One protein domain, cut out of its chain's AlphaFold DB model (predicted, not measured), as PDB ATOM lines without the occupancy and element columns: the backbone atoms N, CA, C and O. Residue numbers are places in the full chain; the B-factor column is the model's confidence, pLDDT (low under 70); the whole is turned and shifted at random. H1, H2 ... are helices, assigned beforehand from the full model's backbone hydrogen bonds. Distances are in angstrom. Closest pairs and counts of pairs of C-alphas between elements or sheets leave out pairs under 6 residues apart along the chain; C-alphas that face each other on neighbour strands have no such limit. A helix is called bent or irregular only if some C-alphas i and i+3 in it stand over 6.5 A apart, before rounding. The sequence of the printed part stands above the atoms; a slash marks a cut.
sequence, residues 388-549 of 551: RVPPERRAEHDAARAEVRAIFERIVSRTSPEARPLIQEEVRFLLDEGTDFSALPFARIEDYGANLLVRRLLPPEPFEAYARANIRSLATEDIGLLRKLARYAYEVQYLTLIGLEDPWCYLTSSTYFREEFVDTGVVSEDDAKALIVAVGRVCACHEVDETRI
ATOM      1  N   ARG A 388     269.274 281.377 422.308       94.75
ATOM      2  CA  ARG A 388     268.696 282.690 422.618       94.75
ATOM      3  C   ARG A 388     269.718 283.800 422.479       94.75
ATOM      4  O   ARG A 388     270.916 283.549 422.472       94.75
ATOM      5  N   VAL A 389     269.227 285.035 422.447       96.94
ATOM      6  CA  VAL A 389     270.044 286.220 422.720       96.94
ATOM      7  C   VAL A 389     270.084 286.427 424.239       96.94
ATOM      8  O   VAL A 389     269.031 286.710 424.834       96.94
ATOM      9  N   PRO A 390     271.248 286.276 424.895       96.12
ATOM     10  CA  PRO A 390     271.372 286.521 426.327       96.12
ATOM     11  C   PRO A 390     270.982 287.970 426.686       96.12
ATOM     12  O   PRO A 390     271.212 288.879 425.881       96.12
ATOM     13  N   PRO A 391     270.385 288.231 427.869       96.38
ATOM     14  CA  PRO A 391     269.999 289.584 428.282       96.38
ATOM     15  C   PRO A 391     271.128 290.621 428.164       96.38
ATOM     16  O   PRO A 391     270.882 291.748 427.742       96.38
ATOM     17  N   GLU A 392     272.359 290.227 428.477       96.81
ATOM     18  CA  GLU A 392     273.572 291.040 428.402       96.81
ATOM     19  C   GLU A 392     273.955 291.451 426.972       96.81
ATOM     20  O   GLU A 392     274.568 292.501 426.791       96.81
ATOM     21  N   ARG A 393     273.536 290.687 425.953       97.44
ATOM     22  CA  ARG A 393     273.791 290.986 424.533       97.44
ATOM     23  C   ARG A 393     272.612 291.648 423.833       97.44
ATOM     24  O   ARG A 393     272.717 292.007 422.667       97.44
ATOM     25  N   ARG A 394     271.492 291.873 424.528       96.94
ATOM     26  CA  ARG A 394     270.285 292.461 423.921       96.94
ATOM     27  C   ARG A 394     270.541 293.855 423.342       96.94
ATOM     28  O   ARG A 394     270.108 294.134 422.234       96.94
ATOM     29  N   ALA A 395     271.295 294.695 424.051       97.75
ATOM     30  CA  ALA A 395     271.649 296.025 423.555       97.75
ATOM     31  C   ALA A 395     272.536 295.969 422.296       97.75
ATOM     32  O   ALA A 395     272.332 296.749 421.369       97.75
ATOM     33  N   GLU A 396     273.490 295.033 422.245       97.69
ATOM     34  CA  GLU A 396     274.341 294.783 421.072       97.69
ATOM     35  C   GLU A 396     273.506 294.284 419.885       97.69
ATOM     36  O   GLU A 396     273.617 294.815 418.781       97.69
ATOM     37  N   HIS A 397     272.622 293.317 420.131       97.19
ATOM     38  CA  HIS A 397     271.708 292.760 419.142       97.19
ATOM     39  C   HIS A 397     270.791 293.834 418.540       97.19
ATOM     40  O   HIS A 397     270.676 293.941 417.318       97.19
ATOM     41  N   ASP A 398     270.165 294.662 419.379       96.69
ATOM     42  CA  ASP A 398     269.248 295.711 418.929       96.69
ATOM     43  C   ASP A 398     269.993 296.809 418.148       96.69
ATOM     44  O   ASP A 398     269.505 297.272 417.114       96.69
ATOM     45  N   ALA A 399     271.208 297.168 418.579       97.50
ATOM     46  CA  ALA A 399     272.074 298.090 417.846       97.50
ATOM     47  C   ALA A 399     272.485 297.527 416.474       97.50
ATOM     48  O   ALA A 399     272.401 298.235 415.471       97.50
ATOM     49  N   ALA A 400     272.867 296.248 416.404       96.75
ATOM     50  CA  ALA A 400     273.230 295.593 415.150       96.75
ATOM     51  C   ALA A 400     272.031 295.487 414.186       96.75
ATOM     52  O   ALA A 400     272.188 295.717 412.986       96.75
ATOM     53  N   ARG A 401     270.812 295.231 414.686       96.69
ATOM     54  CA  ARG A 401     269.586 295.261 413.865       96.69
ATOM     55  C   ARG A 401     269.276 296.656 413.330       96.69
ATOM     56  O   ARG A 401     268.920 296.790 412.160       96.69
ATOM     57  N   ALA A 402     269.428 297.690 414.157       96.69
ATOM     58  CA  ALA A 402     269.266 299.073 413.716       96.69
ATOM     59  C   ALA A 402     270.292 299.447 412.631       96.69
ATOM     60  O   ALA A 402     269.960 300.148 411.677       96.69
ATOM     61  N   GLU A 403     271.518 298.933 412.737       97.50
ATOM     62  CA  GLU A 403     272.547 299.124 411.719       97.50
ATOM     63  C   GLU A 403     272.207 298.419 410.400       97.50
ATOM     64  O   GLU A 403     272.310 299.043 409.346       97.50
ATOM     65  N   VAL A 404     271.732 297.166 410.436       97.69
ATOM     66  CA  VAL A 404     271.254 296.458 409.231       97.69
ATOM     67  C   VAL A 404     270.157 297.258 408.530       97.69
ATOM     68  O   VAL A 404     270.223 297.456 407.316       97.69
ATOM     69  N   ARG A 405     269.197 297.797 409.290       96.75
ATOM     70  CA  ARG A 405     268.159 298.679 408.748       96.75
ATOM     71  C   ARG A 405     268.740 299.916 408.070       96.75
ATOM     72  O   ARG A 405     268.400 300.187 406.920       96.75
ATOM     73  N   ALA A 406     269.641 300.629 408.742       97.25
ATOM     74  CA  ALA A 406     270.272 301.822 408.183       97.25
ATOM     75  C   ALA A 406     271.070 301.517 406.900       97.25
ATOM     76  O   ALA A 406     271.127 302.347 405.991       97.25
ATOM     77  N   ILE A 407     271.682 300.332 406.806       97.50
ATOM     78  CA  ILE A 407     272.390 299.890 405.600       97.50
ATOM     79  C   ILE A 407     271.399 299.612 404.464       97.50
ATOM     80  O   ILE A 407     271.606 300.126 403.371       97.50
ATOM     81  N   PHE A 408     270.299 298.891 404.697       95.88
ATOM     82  CA  PHE A 408     269.289 298.666 403.654       95.88
ATOM     83  C   PHE A 408     268.648 299.968 403.150       95.88
ATOM     84  O   PHE A 408     268.526 300.159 401.943       95.88
ATOM     85  N   GLU A 409     268.297 300.896 404.044       95.38
ATOM     86  CA  GLU A 409     267.780 302.222 403.665       95.38
ATOM     87  C   GLU A 409     268.800 302.996 402.805       95.38
ATOM     88  O   GLU A 409     268.452 303.652 401.814       95.38
ATOM     89  N   ARG A 410     270.091 302.874 403.135       96.06
ATOM     90  CA  ARG A 410     271.184 303.438 402.338       96.06
ATOM     91  C   ARG A 410     271.311 302.771 400.967       96.06
ATOM     92  O   ARG A 410     271.512 303.486 399.992       96.06
ATOM     93  N   ILE A 411     271.159 301.452 400.878       95.25
ATOM     94  CA  ILE A 411     271.198 300.706 399.612       95.25
ATOM     95  C   ILE A 411     270.056 301.166 398.708       95.25
ATOM     96  O   ILE A 411     270.316 301.684 397.627       95.25
ATOM     97  N   VAL A 412     268.811 301.117 399.193       94.50
ATOM     98  CA  VAL A 412     267.617 301.524 398.428       94.50
ATOM     99  C   VAL A 412     267.718 302.971 397.930       94.50
ATOM    100  O   VAL A 412     267.301 303.282 396.815       94.50
ATOM    101  N   SER A 413     268.292 303.873 398.732       93.56
ATOM    102  CA  SER A 413     268.454 305.282 398.342       93.56
ATOM    103  C   SER A 413     269.613 305.544 397.371       93.56
ATOM    104  O   SER A 413     269.592 306.562 396.676       93.56
ATOM    105  N   ARG A 414     270.616 304.658 397.309       94.00
ATOM    106  CA  ARG A 414     271.839 304.831 396.502       94.00
ATOM    107  C   ARG A 414     271.952 303.881 395.312       94.00
ATOM    108  O   ARG A 414     272.899 304.031 394.545       94.00
ATOM    109  N   THR A 415     271.008 302.957 395.135       93.75
ATOM    110  CA  THR A 415     270.928 302.082 393.960       93.75
ATOM    111  C   THR A 415     271.005 302.881 392.651       93.75
ATOM    112  O   THR A 415     270.456 303.994 392.536       93.75
ATOM    113  N   SER A 416     271.682 302.285 391.664       93.62
ATOM    114  CA  SER A 416     271.844 302.824 390.313       93.62
ATOM    115  C   SER A 416     270.503 303.211 389.663       93.62
ATOM    116  O   SER A 416     269.457 302.634 389.981       93.62
ATOM    117  N   PRO A 417     270.482 304.212 388.761       93.69
ATOM    118  CA  PRO A 417     269.277 304.568 388.013       93.69
ATOM    119  C   PRO A 417     268.623 303.382 387.291       93.69
ATOM    120  O   PRO A 417     267.398 303.321 387.233       93.69
ATOM    121  N   GLU A 418     269.428 302.446 386.789       91.69
ATOM    122  CA  GLU A 418     269.006 301.265 386.038       91.69
ATOM    123  C   GLU A 418     268.267 300.250 386.923       91.69
ATOM    124  O   GLU A 418     267.210 299.757 386.537       91.69
ATOM    125  N   ALA A 419     268.768 299.978 388.133       92.19
ATOM    126  CA  ALA A 419     268.156 299.018 389.056       92.19
ATOM    127  C   ALA A 419     267.042 299.624 389.934       92.19
ATOM    128  O   ALA A 419     266.242 298.900 390.529       92.19
ATOM    129  N   ARG A 420     266.957 300.958 390.019       94.56
ATOM    130  CA  ARG A 420     265.992 301.664 390.876       94.56
ATOM    131  C   ARG A 420     264.527 301.266 390.643       94.56
ATOM    132  O   ARG A 420     263.844 301.089 391.651       94.56
ATOM    133  N   PRO A 421     264.014 301.119 389.404       94.94
ATOM    134  CA  PRO A 421     262.624 300.717 389.189       94.94
ATOM    135  C   PRO A 421     262.311 299.344 389.791       94.94
ATOM    136  O   PRO A 421     261.296 299.204 390.465       94.94
ATOM    137  N   LEU A 422     263.219 298.375 389.620       93.25
ATOM    138  CA  LEU A 422     263.076 297.013 390.147       93.25
ATOM    139  C   LEU A 422     263.054 297.012 391.679       93.25
ATOM    140  O   LEU A 422     262.159 296.437 392.292       93.25
ATOM    141  N   ILE A 423     263.993 297.729 392.305       94.69
ATOM    142  CA  ILE A 423     264.052 297.852 393.768       94.69
ATOM    143  C   ILE A 423     262.813 298.568 394.318       94.69
ATOM    144  O   ILE A 423     262.267 298.155 395.335       94.69
ATOM    145  N   GLN A 424     262.335 299.631 393.668       94.19
ATOM    146  CA  GLN A 424     261.137 300.352 394.113       94.19
ATOM    147  C   GLN A 424     259.865 299.512 393.986       94.19
ATOM    148  O   GLN A 424     258.996 299.584 394.857       94.19
ATOM    149  N   GLU A 425     259.751 298.722 392.920       94.94
ATOM    150  CA  GLU A 425     258.652 297.780 392.741       94.94
ATOM    151  C   GLU A 425     258.659 296.696 393.820       94.94
ATOM    152  O   GLU A 425     257.624 296.465 394.445       94.94
ATOM    153  N   GLU A 426     259.821 296.103 394.100       95.56
ATOM    154  CA  GLU A 426     259.968 295.109 395.165       95.56
ATOM    155  C   GLU A 426     259.669 295.711 396.544       95.56
ATOM    156  O   GLU A 426     258.929 295.118 397.320       95.56
ATOM    157  N   VAL A 427     260.158 296.921 396.848       94.75
ATOM    158  CA  VAL A 427     259.824 297.622 398.102       94.75
ATOM    159  C   VAL A 427     258.317 297.835 398.229       94.75
ATOM    160  O   VAL A 427     257.764 297.605 399.301       94.75
ATOM    161  N   ARG A 428     257.633 298.251 397.157       94.50
ATOM    162  CA  ARG A 428     256.171 298.407 397.167       94.50
ATOM    163  C   ARG A 428     255.478 297.072 397.436       94.50
ATOM    164  O   ARG A 428     254.609 297.026 398.295       94.50
ATOM    165  N   PHE A 429     255.896 296.006 396.757       94.50
ATOM    166  CA  PHE A 429     255.356 294.665 396.966       94.50
ATOM    167  C   PHE A 429     255.532 294.201 398.420       94.50
ATOM    168  O   PHE A 429     254.572 293.778 399.056       94.50
ATOM    169  N   LEU A 430     256.729 294.376 398.985       93.38
ATOM    170  CA  LEU A 430     257.017 294.049 400.383       93.38
ATOM    171  C   LEU A 430     256.140 294.845 401.357       93.38
ATOM    172  O   LEU A 430     255.635 294.280 402.323       93.38
ATOM    173  N   LEU A 431     255.931 296.139 401.101       91.56
ATOM    174  CA  LEU A 431     255.055 296.980 401.919       91.56
ATOM    175  C   LEU A 431     253.589 296.540 401.839       91.56
ATOM    176  O   LEU A 431     252.922 296.510 402.873       91.56
ATOM    177  N   ASP A 432     253.107 296.166 400.652       93.06
ATOM    178  CA  ASP A 432     251.748 295.649 400.449       93.06
ATOM    179  C   ASP A 432     251.540 294.302 401.172       93.06
ATOM    180  O   ASP A 432     250.464 294.048 401.715       93.06
ATOM    181  N   GLU A 433     252.585 293.471 401.265       91.75
ATOM    182  CA  GLU A 433     252.614 292.247 402.081       91.75
ATOM    183  C   GLU A 433     252.778 292.512 403.592       91.75
ATOM    184  O   GLU A 433     252.719 291.581 404.396       91.75
ATOM    185  N   GLY A 434     253.019 293.761 404.008       89.69
ATOM    186  CA  GLY A 434     253.323 294.110 405.400       89.69
ATOM    187  C   GLY A 434     254.705 293.641 405.878       89.69
ATOM    188  O   GLY A 434     254.941 293.547 407.083       89.69
ATOM    189  N   THR A 435     255.620 293.344 404.955       89.81
ATOM    190  CA  THR A 435     256.985 292.886 405.238       89.81
ATOM    191  C   THR A 435     257.956 294.066 405.318       89.81
ATOM    192  O   THR A 435     258.124 294.827 404.367       89.81
ATOM    193  N   ASP A 436     258.668 294.190 406.440       88.75
ATOM    194  CA  ASP A 436     259.798 295.116 406.567       88.75
ATOM    195  C   ASP A 436     261.026 294.541 405.842       88.75
ATOM    196  O   ASP A 436     261.584 293.521 406.257       88.75
ATOM    197  N   PHE A 437     261.475 295.206 404.774       86.31
ATOM    198  CA  PHE A 437     262.625 294.749 403.991       86.31
ATOM    199  C   PHE A 437     263.917 294.657 404.824       86.31
ATOM    200  O   PHE A 437     264.770 293.816 404.548       86.31
ATOM    201  N   SER A 438     264.061 295.460 405.884       85.94
ATOM    202  CA  SER A 438     265.222 295.388 406.779       85.94
ATOM    203  C   SER A 438     265.211 294.163 407.699       85.94
ATOM    204  O   SER A 438     266.249 293.788 408.247       85.94
ATOM    205  N   ALA A 439     264.054 293.511 407.846       90.25
ATOM    206  CA  ALA A 439     263.901 292.272 408.593       90.25
ATOM    207  C   ALA A 439     264.128 291.018 407.730       90.25
ATOM    208  O   ALA A 439     264.246 289.929 408.291       90.25
ATOM    209  N   LEU A 440     264.237 291.155 406.400       93.06
ATOM    210  CA  LEU A 440     264.397 290.029 405.472       93.06
ATOM    211  C   LEU A 440     265.543 289.074 405.837       93.06
ATOM    212  O   LEU A 440     265.292 287.868 405.830       93.06
ATOM    213  N   PRO A 441     266.760 289.535 406.213       91.06
ATOM    214  CA  PRO A 441     267.837 288.608 406.573       91.06
ATOM    215  C   PRO A 441     267.507 287.752 407.800       91.06
ATOM    216  O   PRO A 441     268.121 286.714 408.015       91.06
ATOM    217  N   PHE A 442     266.555 288.191 408.625       91.38
ATOM    218  CA  PHE A 442     266.200 287.549 409.887       91.38
ATOM    219  C   PHE A 442     264.940 286.693 409.793       91.38
ATOM    220  O   PHE A 442     264.593 286.050 410.779       91.38
ATOM    221  N   ALA A 443     264.290 286.629 408.626       87.31
ATOM    222  CA  ALA A 443     263.165 285.723 408.395       87.31
ATOM    223  C   ALA A 443     263.547 284.247 408.626       87.31
ATOM    224  O   ALA A 443     262.684 283.431 408.920       87.31
ATOM    225  N   ARG A 444     264.845 283.924 408.528       85.25
ATOM    226  CA  ARG A 444     265.418 282.587 408.742       85.25
ATOM    227  C   ARG A 444     266.383 282.536 409.930       85.25
ATOM    228  O   ARG A 444     267.249 281.674 409.980       85.25
ATOM    229  N   ILE A 445     266.286 283.466 410.887       91.12
ATOM    230  CA  ILE A 445     267.219 283.493 412.031       91.12
ATOM    231  C   ILE A 445     267.157 282.201 412.865       91.12
ATOM    232  O   ILE A 445     268.149 281.812 413.484       91.12
ATOM    233  N   GLU A 446     266.018 281.511 412.843       91.06
ATOM    234  CA  GLU A 446     265.831 280.215 413.492       91.06
ATOM    235  C   GLU A 446     266.699 279.122 412.850       91.06
ATOM    236  O   GLU A 446     267.312 278.351 413.584       91.06
ATOM    237  N   ASP A 447     266.872 279.112 411.522       92.81
ATOM    238  CA  ASP A 447     267.795 278.200 410.826       92.81
ATOM    239  C   ASP A 447     269.244 278.421 411.300       92.81
ATOM    240  O   ASP A 447     270.008 277.469 411.492       92.81
ATOM    241  N   TYR A 448     269.649 279.677 411.525       94.81
ATOM    242  CA  TYR A 448     270.977 279.994 412.061       94.81
ATOM    243  C   TYR A 448     271.109 279.479 413.490       94.81
ATOM    244  O   TYR A 448     272.122 278.870 413.835       94.81
ATOM    245  N   GLY A 449     270.075 279.686 414.308       94.88
ATOM    246  CA  GLY A 449     270.014 279.153 415.660       94.88
ATOM    247  C   GLY A 449     270.145 277.630 415.677       94.88
ATOM    248  O   GLY A 449     271.001 277.099 416.387       94.88
ATOM    249  N   ALA A 450     269.383 276.931 414.838       95.38
ATOM    250  CA  ALA A 450     269.473 275.486 414.671       95.38
ATOM    251  C   ALA A 450     270.904 275.046 414.317       95.38
ATOM    252  O   ALA A 450     271.444 274.121 414.927       95.38
ATOM    253  N   ASN A 451     271.577 275.772 413.420       96.81
ATOM    254  CA  ASN A 451     272.968 275.508 413.040       96.81
ATOM    255  C   ASN A 451     273.986 275.703 414.178       96.81
ATOM    256  O   ASN A 451     275.025 275.037 414.178       96.81
ATOM    257  N   LEU A 452     273.705 276.549 415.177       97.25
ATOM    258  CA  LEU A 452     274.541 276.630 416.381       97.25
ATOM    259  C   LEU A 452     274.515 275.313 417.162       97.25
ATOM    260  O   LEU A 452     275.559 274.878 417.651       97.25
ATOM    261  N   LEU A 453     273.358 274.648 417.237       95.94
ATOM    262  CA  LEU A 453     273.251 273.337 417.875       95.94
ATOM    263  C   LEU A 453     273.955 272.251 417.059       95.94
ATOM    264  O   LEU A 453     274.676 271.439 417.639       95.94
ATOM    265  N   VAL A 454     273.814 272.280 415.727       97.06
ATOM    266  CA  VAL A 454     274.545 271.374 414.823       97.06
ATOM    267  C   VAL A 454     276.044 271.463 415.097       97.06
ATOM    268  O   VAL A 454     276.670 270.454 415.412       97.06
ATOM    269  N   ARG A 455     276.605 272.677 415.079       95.88
ATOM    270  CA  ARG A 455     278.022 272.926 415.376       95.88
ATOM    271  C   ARG A 455     278.422 272.498 416.791       95.88
ATOM    272  O   ARG A 455     279.577 272.147 417.020       95.88
ATOM    273  N   ARG A 456     277.504 272.585 417.754       96.31
ATOM    274  CA  ARG A 456     277.776 272.292 419.165       96.31
ATOM    275  C   ARG A 456     277.788 270.798 419.484       96.31
ATOM    276  O   ARG A 456     278.523 270.402 420.393       96.31
ATOM    277  N   LEU A 457     276.946 270.009 418.817       96.62
ATOM    278  CA  LEU A 457     276.737 268.593 419.131       96.62
ATOM    279  C   LEU A 457     277.382 267.642 418.118       96.62
ATOM    280  O   LEU A 457     277.831 266.572 418.522       96.62
ATOM    281  N   LEU A 458     277.449 268.000 416.834       96.94
ATOM    282  CA  LEU A 458     278.069 267.151 415.815       96.94
ATOM    283  C   LEU A 458     279.576 267.411 415.683       96.94
ATOM    284  O   LEU A 458     280.055 268.498 416.019       96.94
ATOM    285  N   PRO A 459     280.338 266.438 415.146       95.25
ATOM    286  CA  PRO A 459     281.677 266.721 414.645       95.25
ATOM    287  C   PRO A 459     281.639 267.766 413.503       95.25
ATOM    288  O   PRO A 459     280.573 268.021 412.931       95.25
ATOM    289  N   PRO A 460     282.780 268.392 413.154       95.38
ATOM    290  CA  PRO A 460     282.809 269.487 412.181       95.38
ATOM    291  C   PRO A 460     282.347 269.112 410.764       95.38
ATOM    292  O   PRO A 460     281.749 269.941 410.079       95.38
ATOM    293  N   GLU A 461     282.610 267.886 410.309       96.19
ATOM    294  CA  GLU A 461     282.456 267.478 408.908       96.19
ATOM    295  C   GLU A 461     280.996 267.497 408.404       96.19
ATOM    296  O   GLU A 461     280.765 268.053 407.326       96.19
ATOM    297  N   PRO A 462     279.990 266.976 409.146       96.75
ATOM    298  CA  PRO A 462     278.576 267.170 408.823       96.75
ATOM    299  C   PRO A 462     278.189 268.628 408.572       96.75
ATOM    300  O   PRO A 462     277.584 268.952 407.549       96.75
ATOM    301  N   PHE A 463     278.560 269.523 409.490       96.31
ATOM    302  CA  PHE A 463     278.189 270.927 409.371       96.31
ATOM    303  C   PHE A 463     278.945 271.626 408.235       96.31
ATOM    304  O   PHE A 463     278.381 272.480 407.552       96.31
ATOM    305  N   GLU A 464     280.189 271.221 407.965       95.88
ATOM    306  CA  GLU A 464     280.938 271.703 406.808       95.88
ATOM    307  C   GLU A 464     280.263 271.333 405.477       95.88
ATOM    308  O   GLU A 464     280.114 272.204 404.616       95.88
ATOM    309  N   ALA A 465     279.782 270.092 405.327       95.12
ATOM    310  CA  ALA A 465     278.991 269.691 404.160       95.12
ATOM    311  C   ALA A 465     277.732 270.560 404.015       95.12
ATOM    312  O   ALA A 465     277.451 271.079 402.935       95.12
ATOM    313  N   TYR A 466     277.002 270.749 405.117       94.56
ATOM    314  CA  TYR A 466     275.750 271.502 405.133       94.56
ATOM    315  C   TYR A 466     275.938 272.972 404.748       94.56
ATOM    316  O   TYR A 466     275.208 273.490 403.902       94.56
ATOM    317  N   ALA A 467     276.943 273.643 405.316       94.25
ATOM    318  CA  ALA A 467     277.242 275.037 405.000       94.25
ATOM    319  C   ALA A 467     277.607 275.216 403.517       94.25
ATOM    320  O   ALA A 467     277.089 276.117 402.855       94.25
ATOM    321  N   ARG A 468     278.449 274.327 402.970       92.81
ATOM    322  CA  ARG A 468     278.877 274.376 401.560       92.81
ATOM    323  C   ARG A 468     277.748 274.051 400.578       92.81
ATOM    324  O   ARG A 468     277.761 274.580 399.471       92.81
ATOM    325  N   ALA A 469     276.778 273.226 400.977       91.44
ATOM    326  CA  ALA A 469     275.593 272.923 400.174       91.44
ATOM    327  C   ALA A 469     274.590 274.086 400.103       91.44
ATOM    328  O   ALA A 469     273.901 274.238 399.098       91.44
ATOM    329  N   ASN A 470     274.500 274.904 401.157       90.75
ATOM    330  CA  ASN A 470     273.484 275.955 401.249       90.75
ATOM    331  C   ASN A 470     273.901 277.284 400.611       90.75
ATOM    332  O   ASN A 470     273.035 278.042 400.187       90.75
ATOM    333  N   ILE A 471     275.197 277.576 400.511       91.56
ATOM    334  CA  ILE A 471     275.666 278.846 399.941       91.56
ATOM    335  C   ILE A 471     275.857 278.668 398.453       91.56
ATOM    336  O   ILE A 471     276.920 278.232 398.010       91.56
ATOM    337  N   ARG A 472     274.813 279.005 397.697       91.62
ATOM    338  CA  ARG A 472     274.774 278.845 396.247       91.62
ATOM    339  C   ARG A 472     274.382 280.103 395.505       91.62
ATOM    340  O   ARG A 472     273.869 281.049 396.086       91.62
ATOM    341  N   SER A 473     274.611 280.096 394.193       91.19
ATOM    342  CA  SER A 473     274.079 281.148 393.333       91.19
ATOM    343  C   SER A 473     272.546 281.147 393.375       91.19
ATOM    344  O   SER A 473     271.905 280.104 393.216       91.19
ATOM    345  N   LEU A 474     271.980 282.333 393.587       92.75
ATOM    346  CA  LEU A 474     270.547 282.625 393.579       92.75
ATOM    347  C   LEU A 474     270.098 283.260 392.252       92.75
ATOM    348  O   LEU A 474     268.956 283.698 392.131       92.75
ATOM    349  N   ALA A 475     270.974 283.315 391.241       87.56
ATOM    350  CA  ALA A 475     270.695 283.994 389.972       87.56
ATOM    351  C   ALA A 475     269.430 283.464 389.271       87.56
ATOM    352  O   ALA A 475     268.684 284.238 388.684       87.56
ATOM    353  N   THR A 476     269.144 282.164 389.391       84.12
ATOM    354  CA  THR A 476     267.959 281.528 388.790       84.12
ATOM    355  C   THR A 476     266.715 281.561 389.679       84.12
ATOM    356  O   THR A 476     265.678 281.044 389.272       84.12
ATOM    357  N   GLU A 477     266.802 282.085 390.904       89.12
ATOM    358  CA  GLU A 477     265.638 282.219 391.782       89.12
ATOM    359  C   GLU A 477     264.871 283.499 391.454       89.12
ATOM    360  O   GLU A 477     265.447 284.584 391.430       89.12
ATOM    361  N   ASP A 478     263.565 283.391 391.240       89.69
ATOM    362  CA  ASP A 478     262.707 284.539 390.943       89.69
ATOM    363  C   ASP A 478     262.014 285.035 392.219       89.69
ATOM    364  O   ASP A 478     260.833 284.788 392.453       89.69
ATOM    365  N   ILE A 479     262.802 285.639 393.118       91.12
ATOM    366  CA  ILE A 479     262.329 286.120 394.431       91.12
ATOM    367  C   ILE A 479     262.576 287.618 394.668       91.12
ATOM    368  O   ILE A 479     262.284 288.102 395.752       91.12
ATOM    369  N   GLY A 480     263.111 288.359 393.695       92.94
ATOM    370  CA  GLY A 480     263.465 289.777 393.857       92.94
ATOM    371  C   GLY A 480     264.890 290.027 394.379       92.94
ATOM    372  O   GLY A 480     265.525 289.162 394.988       92.94
ATOM    373  N   LEU A 481     265.425 291.216 394.091       94.50
ATOM    374  CA  LEU A 481     266.820 291.587 394.348       94.50
ATOM    375  C   LEU A 481     267.093 291.821 395.839       94.50
ATOM    376  O   LEU A 481     268.124 291.375 396.343       94.50
ATOM    377  N   LEU A 482     266.192 292.482 396.572       94.88
ATOM    378  CA  LEU A 482     266.351 292.715 398.011       94.88
ATOM    379  C   LEU A 482     266.238 291.413 398.802       94.88
ATOM    380  O   LEU A 482     267.045 291.190 399.708       94.88
ATOM    381  N   ARG A 483     265.293 290.530 398.450       95.19
ATOM    382  CA  ARG A 483     265.189 289.202 399.078       95.19
ATOM    383  C   ARG A 483     266.443 288.360 398.822       95.19
ATOM    384  O   ARG A 483     266.969 287.778 399.771       95.19
ATOM    385  N   LYS A 484     266.982 288.348 397.594       95.88
ATOM    386  CA  LYS A 484     268.270 287.694 397.287       95.88
ATOM    387  C   LYS A 484     269.435 288.297 398.071       95.88
ATOM    388  O   LYS A 484     270.200 287.553 398.679       95.88
ATOM    389  N   LEU A 485     269.562 289.627 398.107       96.38
ATOM    390  CA  LEU A 485     270.629 290.317 398.840       96.38
ATOM    391  C   LEU A 485     270.595 289.980 400.336       96.38
ATOM    392  O   LEU A 485     271.626 289.657 400.928       96.38
ATOM    393  N   ALA A 486     269.403 290.010 400.935       95.88
ATOM    394  CA  ALA A 486     269.184 289.612 402.319       95.88
ATOM    395  C   ALA A 486     269.571 288.147 402.562       95.88
ATOM    396  O   ALA A 486     270.245 287.846 403.550       95.88
ATOM    397  N   ARG A 487     269.190 287.253 401.643       95.50
ATOM    398  CA  ARG A 487     269.515 285.827 401.708       95.50
ATOM    399  C   ARG A 487     271.019 285.577 401.614       95.50
ATOM    400  O   ARG A 487     271.536 284.854 402.455       95.50
ATOM    401  N   TYR A 488     271.739 286.228 400.700       96.19
ATOM    402  CA  TYR A 488     273.204 286.137 400.639       96.19
ATOM    403  C   TYR A 488     273.872 286.660 401.916       96.19
ATOM    404  O   TYR A 488     274.753 285.997 402.464       96.19
ATOM    405  N   ALA A 489     273.441 287.821 402.422       96.06
ATOM    406  CA  ALA A 489     274.005 288.399 403.642       96.06
ATOM    407  C   ALA A 489     273.828 287.486 404.866       96.06
ATOM    408  O   ALA A 489     274.693 287.439 405.745       96.06
ATOM    409  N   TYR A 490     272.719 286.748 404.899       95.94
ATOM    410  CA  TYR A 490     272.398 285.753 405.910       95.94
ATOM    411  C   TYR A 490     273.154 284.422 405.712       95.94
ATOM    412  O   TYR A 490     273.843 283.967 406.622       95.94
ATOM    413  N   GLU A 491     273.085 283.800 404.532       94.81
ATOM    414  CA  GLU A 491     273.660 282.468 404.286       94.81
ATOM    415  C   GLU A 491     275.196 282.474 404.369       94.81
ATOM    416  O   GLU A 491     275.786 281.500 404.836       94.81
ATOM    417  N   VAL A 492     275.862 283.594 404.041       96.06
ATOM    418  CA  VAL A 492     277.316 283.759 404.246       96.06
ATOM    419  C   VAL A 492     277.736 283.522 405.697       96.06
ATOM    420  O   VAL A 492     278.855 283.065 405.944       96.06
ATOM    421  N   GLN A 493     276.851 283.748 406.673       96.38
ATOM    422  CA  GLN A 493     277.178 283.509 408.079       96.38
ATOM    423  C   GLN A 493     277.435 282.027 408.381       96.38
ATOM    424  O   GLN A 493     278.116 281.715 409.361       96.38
ATOM    425  N   TYR A 494     276.979 281.100 407.532       96.31
ATOM    426  CA  TYR A 494     277.324 279.685 407.665       96.31
ATOM    427  C   TYR A 494     278.818 279.430 407.389       96.31
ATOM    428  O   TYR A 494     279.411 278.587 408.060       96.31
ATOM    429  N   LEU A 495     279.465 280.206 406.503       95.12
ATOM    430  CA  LEU A 495     280.925 280.142 406.290       95.12
ATOM    431  C   LEU A 495     281.684 280.584 407.533       95.12
ATOM    432  O   LEU A 495     282.666 279.956 407.926       95.12
ATOM    433  N   THR A 496     281.198 281.639 408.183       93.94
ATOM    434  CA  THR A 496     281.746 282.111 409.455       93.94
ATOM    435  C   THR A 496     281.614 281.033 410.534       93.94
ATOM    436  O   THR A 496     282.557 280.799 411.288       93.94
ATOM    437  N   LEU A 497     280.482 280.315 410.588       93.94
ATOM    438  CA  LEU A 497     280.272 279.238 411.560       93.94
ATOM    439  C   LEU A 497     281.216 278.043 411.359       93.94
ATOM    440  O   LEU A 497     281.664 277.471 412.354       93.94
ATOM    441  N   ILE A 498     281.555 277.691 410.114       94.31
ATOM    442  CA  ILE A 498     282.575 276.663 409.821       94.31
ATOM    443  C   ILE A 498     284.011 277.207 409.920       94.31
ATOM    444  O   ILE A 498     284.969 276.467 409.692       94.31
ATOM    445  N   GLY A 499     284.179 278.491 410.255       93.19
ATOM    446  CA  GLY A 499     285.469 279.154 410.440       93.19
ATOM    447  C   GLY A 499     286.238 279.397 409.142       93.19
ATOM    448  O   GLY A 499     287.463 279.261 409.131       93.19
ATOM    449  N   LEU A 500     285.556 279.635 408.017       93.12
ATOM    450  CA  LEU A 500     286.229 280.000 406.769       93.12
ATOM    451  C   LEU A 500     286.903 281.373 406.925       93.12
ATOM    452  O   LEU A 500     286.304 282.290 407.480       93.12
ATOM    453  N   GLU A 501     288.142 281.500 406.450       91.00
ATOM    454  CA  GLU A 501     288.966 282.699 406.662       91.00
ATOM    455  C   GLU A 501     288.449 283.917 405.886       91.00
ATOM    456  O   GLU A 501     288.379 285.009 406.444       91.00
ATOM    457  N   ASP A 502     288.031 283.719 404.631       93.31
ATOM    458  CA  ASP A 502     287.507 284.786 403.774       93.31
ATOM    459  C   ASP A 502     286.137 284.413 403.166       93.31
ATOM    460  O   ASP A 502     286.046 283.955 402.020       93.31
ATOM    461  N   PRO A 503     285.039 284.596 403.928       95.06
ATOM    462  CA  PRO A 503     283.680 284.378 403.434       95.06
ATOM    463  C   PRO A 503     283.294 285.277 402.252       95.06
ATOM    464  O   PRO A 503     282.465 284.886 401.432       95.06
ATOM    465  N   TRP A 504     283.882 286.476 402.155       95.31
ATOM    466  CA  TRP A 504     283.587 287.426 401.083       95.31
ATOM    467  C   TRP A 504     284.161 286.951 399.748       95.31
ATOM    468  O   TRP A 504     283.448 286.935 398.741       95.31
ATOM    469  N   CYS A 505     285.427 286.526 399.748       94.94
ATOM    470  CA  CYS A 505     286.054 285.928 398.576       94.94
ATOM    471  C   CYS A 505     285.267 284.696 398.129       94.94
ATOM    472  O   CYS A 505     284.883 284.625 396.969       94.94
ATOM    473  N   TYR A 506     284.900 283.803 399.057       95.19
ATOM    474  CA  TYR A 506     284.079 282.636 398.729       95.19
ATOM    475  C   TYR A 506     282.756 283.024 398.059       95.19
ATOM    476  O   TYR A 506     282.435 282.485 397.000       95.19
ATOM    477  N   LEU A 507     281.984 283.949 398.647       95.69
ATOM    478  CA  LEU A 507     280.704 284.387 398.081       95.69
ATOM    479  C   LEU A 507     280.897 284.928 396.661       95.69
ATOM    480  O   LEU A 507     280.219 284.490 395.733       95.69
ATOM    481  N   THR A 508     281.829 285.863 396.493       95.50
ATOM    482  CA  THR A 508     282.025 286.582 395.227       95.50
ATOM    483  C   THR A 508     282.700 285.746 394.148       95.50
ATOM    484  O   THR A 508     282.496 286.026 392.975       95.50
ATOM    485  N   SER A 509     283.471 284.718 394.508       94.44
ATOM    486  CA  SER A 509     284.131 283.850 393.535       94.44
ATOM    487  C   SER A 509     283.301 282.633 393.142       94.44
ATOM    488  O   SER A 509     283.543 282.076 392.076       94.44
ATOM    489  N   SER A 510     282.390 282.161 394.004       94.25
ATOM    490  CA  SER A 510     281.657 280.898 393.789       94.25
ATOM    491  C   SER A 510     280.188 281.038 393.394       94.25
ATOM    492  O   SER A 510     279.545 280.069 392.969       94.25
ATOM    493  N   THR A 511     279.665 282.256 393.486       94.44
ATOM    494  CA  THR A 511     278.307 282.619 393.070       94.44
ATOM    495  C   THR A 511     278.361 283.678 391.967       94.44
ATOM    496  O   THR A 511     279.442 284.002 391.492       94.44
ATOM    497  N   TYR A 512     277.201 284.211 391.566       93.44
ATOM    498  CA  TYR A 512     277.121 285.382 390.682       93.44
ATOM    499  C   TYR A 512     276.833 286.675 391.458       93.44
ATOM    500  O   TYR A 512     276.250 287.609 390.920       93.44
ATOM    501  N   PHE A 513     277.162 286.722 392.757       96.12
ATOM    502  CA  PHE A 513     276.842 287.871 393.606       96.12
ATOM    503  C   PHE A 513     277.455 289.169 393.076       96.12
ATOM    504  O   PHE A 513     276.775 290.190 393.034       96.12
ATOM    505  N   ARG A 514     278.735 289.153 392.681       95.25
ATOM    506  CA  ARG A 514     279.409 290.367 392.198       95.25
ATOM    507  C   ARG A 514     278.730 290.877 390.930       95.25
ATOM    508  O   ARG A 514     278.390 292.052 390.865       95.25
ATOM    509  N   GLU A 515     278.468 289.983 389.993       92.69
ATOM    510  CA  GLU A 515     277.839 290.275 388.712       92.69
ATOM    511  C   GLU A 515     276.403 290.779 388.881       92.69
ATOM    512  O   GLU A 515     276.014 291.752 388.250       92.69
ATOM    513  N   GLU A 516     275.610 290.130 389.740       92.75
ATOM    514  CA  GLU A 516     274.192 290.448 389.942       92.75
ATOM    515  C   GLU A 516     274.004 291.749 390.735       92.75
ATOM    516  O   GLU A 516     273.044 292.481 390.485       92.75
ATOM    517  N   PHE A 517     274.915 292.065 391.664       95.88
ATOM    518  CA  PHE A 517     274.722 293.142 392.639       95.88
ATOM    519  C   PHE A 517     275.722 294.296 392.554       95.88
ATOM    520  O   PHE A 517     275.322 295.460 392.643       95.88
ATOM    521  N   VAL A 518     277.015 293.993 392.449       95.88
ATOM    522  CA  VAL A 518     278.080 295.006 392.514       95.88
ATOM    523  C   VAL A 518     278.287 295.638 391.143       95.88
ATOM    524  O   VAL A 518     278.246 296.862 391.021       95.88
ATOM    525  N   ASP A 519     278.438 294.819 390.105       93.06
ATOM    526  CA  ASP A 519     278.754 295.281 388.751       93.06
ATOM    527  C   ASP A 519     277.555 295.984 388.086       93.06
ATOM    528  O   ASP A 519     277.729 296.919 387.306       93.06
ATOM    529  N   THR A 520     276.328 295.604 388.455       91.06
ATOM    530  CA  THR A 520     275.068 296.263 388.050       91.06
ATOM    531  C   THR A 520     274.765 297.540 388.847       91.06
ATOM    532  O   THR A 520     273.832 298.284 388.523       91.06
ATOM    533  N   GLY A 521     275.521 297.809 389.916       93.44
ATOM    534  CA  GLY A 521     275.307 298.956 390.798       93.44
ATOM    535  C   GLY A 521     274.032 298.876 391.647       93.44
ATOM    536  O   GLY A 521     273.554 299.912 392.122       93.44
ATOM    537  N   VAL A 522     273.475 297.675 391.861       94.94
ATOM    538  CA  VAL A 522     272.373 297.466 392.819       94.94
ATOM    539  C   VAL A 522     272.829 297.861 394.226       94.94
ATOM    540  O   VAL A 522     272.096 298.544 394.946       94.94
ATOM    541  N   VAL A 523     274.062 297.490 394.590       96.94
ATOM    542  CA  VAL A 523     274.725 297.829 395.857       96.94
ATOM    543  C   VAL A 523     276.219 298.071 395.633       96.94
ATOM    544  O   VAL A 523     276.844 297.437 394.789       96.94
ATOM    545  N   SER A 524     276.819 298.984 396.399       96.81
ATOM    546  CA  SER A 524     278.277 299.148 396.389       96.81
ATOM    547  C   SER A 524     278.969 297.977 397.101       96.81
ATOM    548  O   SER A 524     278.414 297.397 398.035       96.81
ATOM    549  N   GLU A 525     280.204 297.643 396.714       97.19
ATOM    550  CA  GLU A 525     280.970 296.584 397.392       97.19
ATOM    551  C   GLU A 525     281.137 296.866 398.901       97.19
ATOM    552  O   GLU A 525     281.003 295.958 399.723       97.19
ATOM    553  N   ASP A 526     281.348 298.129 399.280       97.50
ATOM    554  CA  ASP A 526     281.472 298.540 400.681       97.50
ATOM    555  C   ASP A 526     280.161 298.364 401.459       97.50
ATOM    556  O   ASP A 526     280.176 297.876 402.591       97.50
ATOM    557  N   ASP A 527     279.017 298.712 400.860       97.50
ATOM    558  CA  ASP A 527     277.709 298.526 401.493       97.50
ATOM    559  C   ASP A 527     277.344 297.044 401.624       97.50
ATOM    560  O   ASP A 527     276.809 296.644 402.659       97.50
ATOM    561  N   ALA A 528     277.679 296.216 400.630       97.75
ATOM    562  CA  ALA A 528     277.478 294.770 400.690       97.75
ATOM    563  C   ALA A 528     278.311 294.129 401.812       97.75
ATOM    564  O   ALA A 528     277.782 293.365 402.624       97.75
ATOM    565  N   LYS A 529     279.598 294.487 401.919       97.81
ATOM    566  CA  LYS A 529     280.467 294.035 403.020       97.81
ATOM    567  C   LYS A 529     279.953 294.512 404.374       97.81
ATOM    568  O   LYS A 529     279.882 293.719 405.312       97.81
ATOM    569  N   ALA A 530     279.559 295.781 404.478       97.81
ATOM    570  CA  ALA A 530     278.992 296.331 405.705       97.81
ATOM    571  C   ALA A 530     277.712 295.588 406.115       97.81
ATOM    572  O   ALA A 530     277.548 295.272 407.294       97.81
ATOM    573  N   LEU A 531     276.841 295.261 405.153       97.56
ATOM    574  CA  LEU A 531     275.624 294.490 405.393       97.56
ATOM    575  C   LEU A 531     275.946 293.095 405.939       97.56
ATOM    576  O   LEU A 531     275.413 292.718 406.979       97.56
ATOM    577  N   ILE A 532     276.854 292.358 405.291       97.19
ATOM    578  CA  ILE A 532     277.292 291.023 405.734       97.19
ATOM    579  C   ILE A 532     277.857 291.077 407.161       97.19
ATOM    580  O   ILE A 532     277.515 290.236 407.991       97.19
ATOM    581  N   VAL A 533     278.684 292.076 407.477       97.50
ATOM    582  CA  VAL A 533     279.263 292.252 408.821       97.50
ATOM    583  C   VAL A 533     278.195 292.614 409.859       97.50
ATOM    584  O   VAL A 533     278.239 292.136 410.994       97.50
ATOM    585  N   ALA A 534     277.229 293.466 409.511       97.50
ATOM    586  CA  ALA A 534     276.137 293.841 410.406       97.50
ATOM    587  C   ALA A 534     275.187 292.660 410.679       97.50
ATOM    588  O   ALA A 534     274.880 292.391 411.840       97.50
ATOM    589  N   VAL A 535     274.809 291.896 409.647       97.62
ATOM    590  CA  VAL A 535     274.038 290.649 409.799       97.62
ATOM    591  C   VAL A 535     274.812 289.642 410.650       97.62
ATOM    592  O   VAL A 535     274.255 289.085 411.594       97.62
ATOM    593  N   GLY A 536     276.116 289.485 410.408       97.00
ATOM    594  CA  GLY A 536     276.986 288.625 411.207       97.00
ATOM    595  C   GLY A 536     277.014 288.987 412.692       97.00
ATOM    596  O   GLY A 536     276.993 288.091 413.530       97.00
ATOM    597  N   ARG A 537     276.974 290.280 413.046       97.38
ATOM    598  CA  ARG A 537     276.872 290.725 414.449       97.38
ATOM    599  C   ARG A 537     275.531 290.368 415.093       97.38
ATOM    600  O   ARG A 537     275.521 289.943 416.245       97.38
ATOM    601  N   VAL A 538     274.420 290.476 414.361       97.38
ATOM    602  CA  VAL A 538     273.102 290.025 414.853       97.38
ATOM    603  C   VAL A 538     273.107 288.515 415.097       97.38
ATOM    604  O   VAL A 538     272.718 288.053 416.170       97.38
ATOM    605  N   CYS A 539     273.596 287.747 414.123       97.12
ATOM    606  CA  CYS A 539     273.747 286.301 414.223       97.12
ATOM    607  C   CYS A 539     274.636 285.910 415.411       97.12
ATOM    608  O   CYS A 539     274.233 285.095 416.235       97.12
ATOM    609  N   ALA A 540     275.790 286.563 415.566       96.25
ATOM    610  CA  ALA A 540     276.731 286.287 416.644       96.25
ATOM    611  C   ALA A 540     276.149 286.528 418.041       96.25
ATOM    612  O   ALA A 540     276.681 285.953 418.980       96.25
ATOM    613  N   CYS A 541     275.098 287.347 418.198       97.44
ATOM    614  CA  CYS A 541     274.403 287.556 419.476       97.44
ATOM    615  C   CYS A 541     273.562 286.357 419.935       97.44
ATOM    616  O   CYS A 541     273.144 286.328 421.093       97.44
ATOM    617  N   HIS A 542     273.281 285.402 419.045       96.88
ATOM    618  CA  HIS A 542     272.585 284.169 419.387       96.88
ATOM    619  C   HIS A 542     273.585 283.144 419.915       96.88
ATOM    620  O   HIS A 542     274.624 282.897 419.302       96.88
ATOM    621  N   GLU A 543     273.260 282.530 421.047       96.44
ATOM    622  CA  GLU A 543     274.138 281.592 421.735       96.44
ATOM    623  C   GLU A 543     273.356 280.371 422.215       96.44
ATOM    624  O   GLU A 543     272.167 280.457 422.538       96.44
ATOM    625  N   VAL A 544     274.044 279.228 422.277       97.12
ATOM    626  CA  VAL A 544     273.532 278.034 422.950       97.12
ATOM    627  C   VAL A 544     273.622 278.264 424.455       97.12
ATOM    628  O   VAL A 544     274.693 278.544 424.989       97.12
ATOM    629  N   ASP A 545     272.506 278.115 425.159       96.50
ATOM    630  CA  ASP A 545     272.478 278.156 426.614       96.50
ATOM    631  C   ASP A 545     273.158 276.901 427.182       96.50
ATOM    632  O   ASP A 545     272.546 275.841 427.327       96.50
ATOM    633  N   GLU A 546     274.437 277.015 427.539       95.69
ATOM    634  CA  GLU A 546     275.228 275.898 428.073       95.69
ATOM    635  C   GLU A 546     274.654 275.319 429.381       95.69
ATOM    636  O   GLU A 546     274.955 274.180 429.742       95.69
ATOM    637  N   THR A 547     273.771 276.034 430.096       95.19
ATOM    638  CA  THR A 547     273.075 275.456 431.259       95.19
ATOM    639  C   THR A 547     272.057 274.393 430.851       95.19
ATOM    640  O   THR A 547     271.752 273.498 431.648       95.19
ATOM    641  N   ARG A 548     271.582 274.440 429.602       95.88
ATOM    642  CA  ARG A 548     270.655 273.489 428.977       95.88
ATOM    643  C   ARG A 548     271.368 272.353 428.239       95.88
ATOM    644  O   ARG A 548     270.683 271.448 427.775       95.88
ATOM    645  N   ILE A 549     272.700 272.351 428.188       96.75
ATOM    646  CA  ILE A 549     273.496 271.294 427.555       96.75
ATOM    647  C   ILE A 549     274.055 270.329 428.613       96.75
ATOM    648  O   ILE A 549     274.458 270.731 429.714       96.75
TER     649      ILE A 549
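This is residues 388 to 549 of the 551 residues of an uncharacterized protein of Polyangiaceae bacterium (UniProt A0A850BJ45). A long helix, H1, runs along one side of an elongated body, with H10 side by side with it in the opposite direction; the shorter H6 packs across H10 in the middle, and H3 packs on both H1 and H6. H2 packs on H6 with residues 422 to 426, H4 leads away from H3, H5 turns back, and H5, H7, H8 and H9 make the side away from H1. The printed part has 162 residues with ten named helices, H1 to H10 in order, and no named strand; its class is all helix. It is compact, with a radius of gyration of the C-alphas of 16.1 A, and spans 51 by 33 by 27 A.

H1, residues 391 to 414, touches H10, residues 525 to 540, at a shallow tilt of 22 degrees, opposite ways; the closest C-alphas, of His 397 and Val 538, are 5.3 A apart. H1 only just touches H2, residues 420 to 432, with 3 pairs of C-alphas within 8 A, the closest being Val 412 and Ile 423 at 6.9 A. H3, residues 437 to 442, touches H1 at a steep tilt of 45 degrees, with the C-alphas of Arg 405 and Ser 438 closest at 4.8 A. H4, residues 445 to 457, and H5, residues 460 to 470, form a helical hairpin and only just touch, with 3 pairs of C-alphas within 8 A; the closest are those of Arg 455 and Phe 463, 6.3 A apart. H6, residues 481 to 491, touches H3 at a shallow tilt of 26 degrees, the same way, with the C-alphas of Pro 441 and Ala 486 closest at 4.6 A. H6 touches H10 at a steep tilt of 50 degrees, with the C-alphas of Ala 489 and Ile 532 closest at 4.7 A. H6 also touches H2, about perpendicular at 78 degrees, with the C-alphas of Ile 423 and Leu 481 closest at 6.9 A. H7, residues 493 to 497, touches residues 532 to 539 of H10, closest at the C-alphas of Gln 493 and Gly 536, 6.0 A. H8, residues 503 to 510, and H9, residues 513 to 518, are close but not clearly touching, with the C-alphas of Thr 508 and Arg 514 closest at 5.5 A. The helix packing is part aligned, part crossed: of 7 touching pairs with a tilt, 3 are shallow. Every O i to N i+4 pair is within hydrogen-bond range in H2 and H5 to H10, against 18 of 20 in H1, 8 of 9 in H4 and 0 of 2 in H3, where 2 of 3 O i to N i+3 pairs are.

H1 begins at C-alpha 391, (269.999, 289.584, 428.282), and is 35.3 A long; it is irregular, C-alphas 392 and 395 being 7.2 A apart, as is H3, with 7.3 A from C-alpha 438 to 441. H10, 22.2 A long, ends at C-alpha 540, (276.731, 286.287, 416.644). H4 is 19.1 A long and H2 18.2 A.

The C-alphas farthest apart, of Pro 417 and Thr 547, are 52.3 A apart. The printed part has no cut and no long link. Its mean pLDDT is 94.6, and no printed residue is under 70.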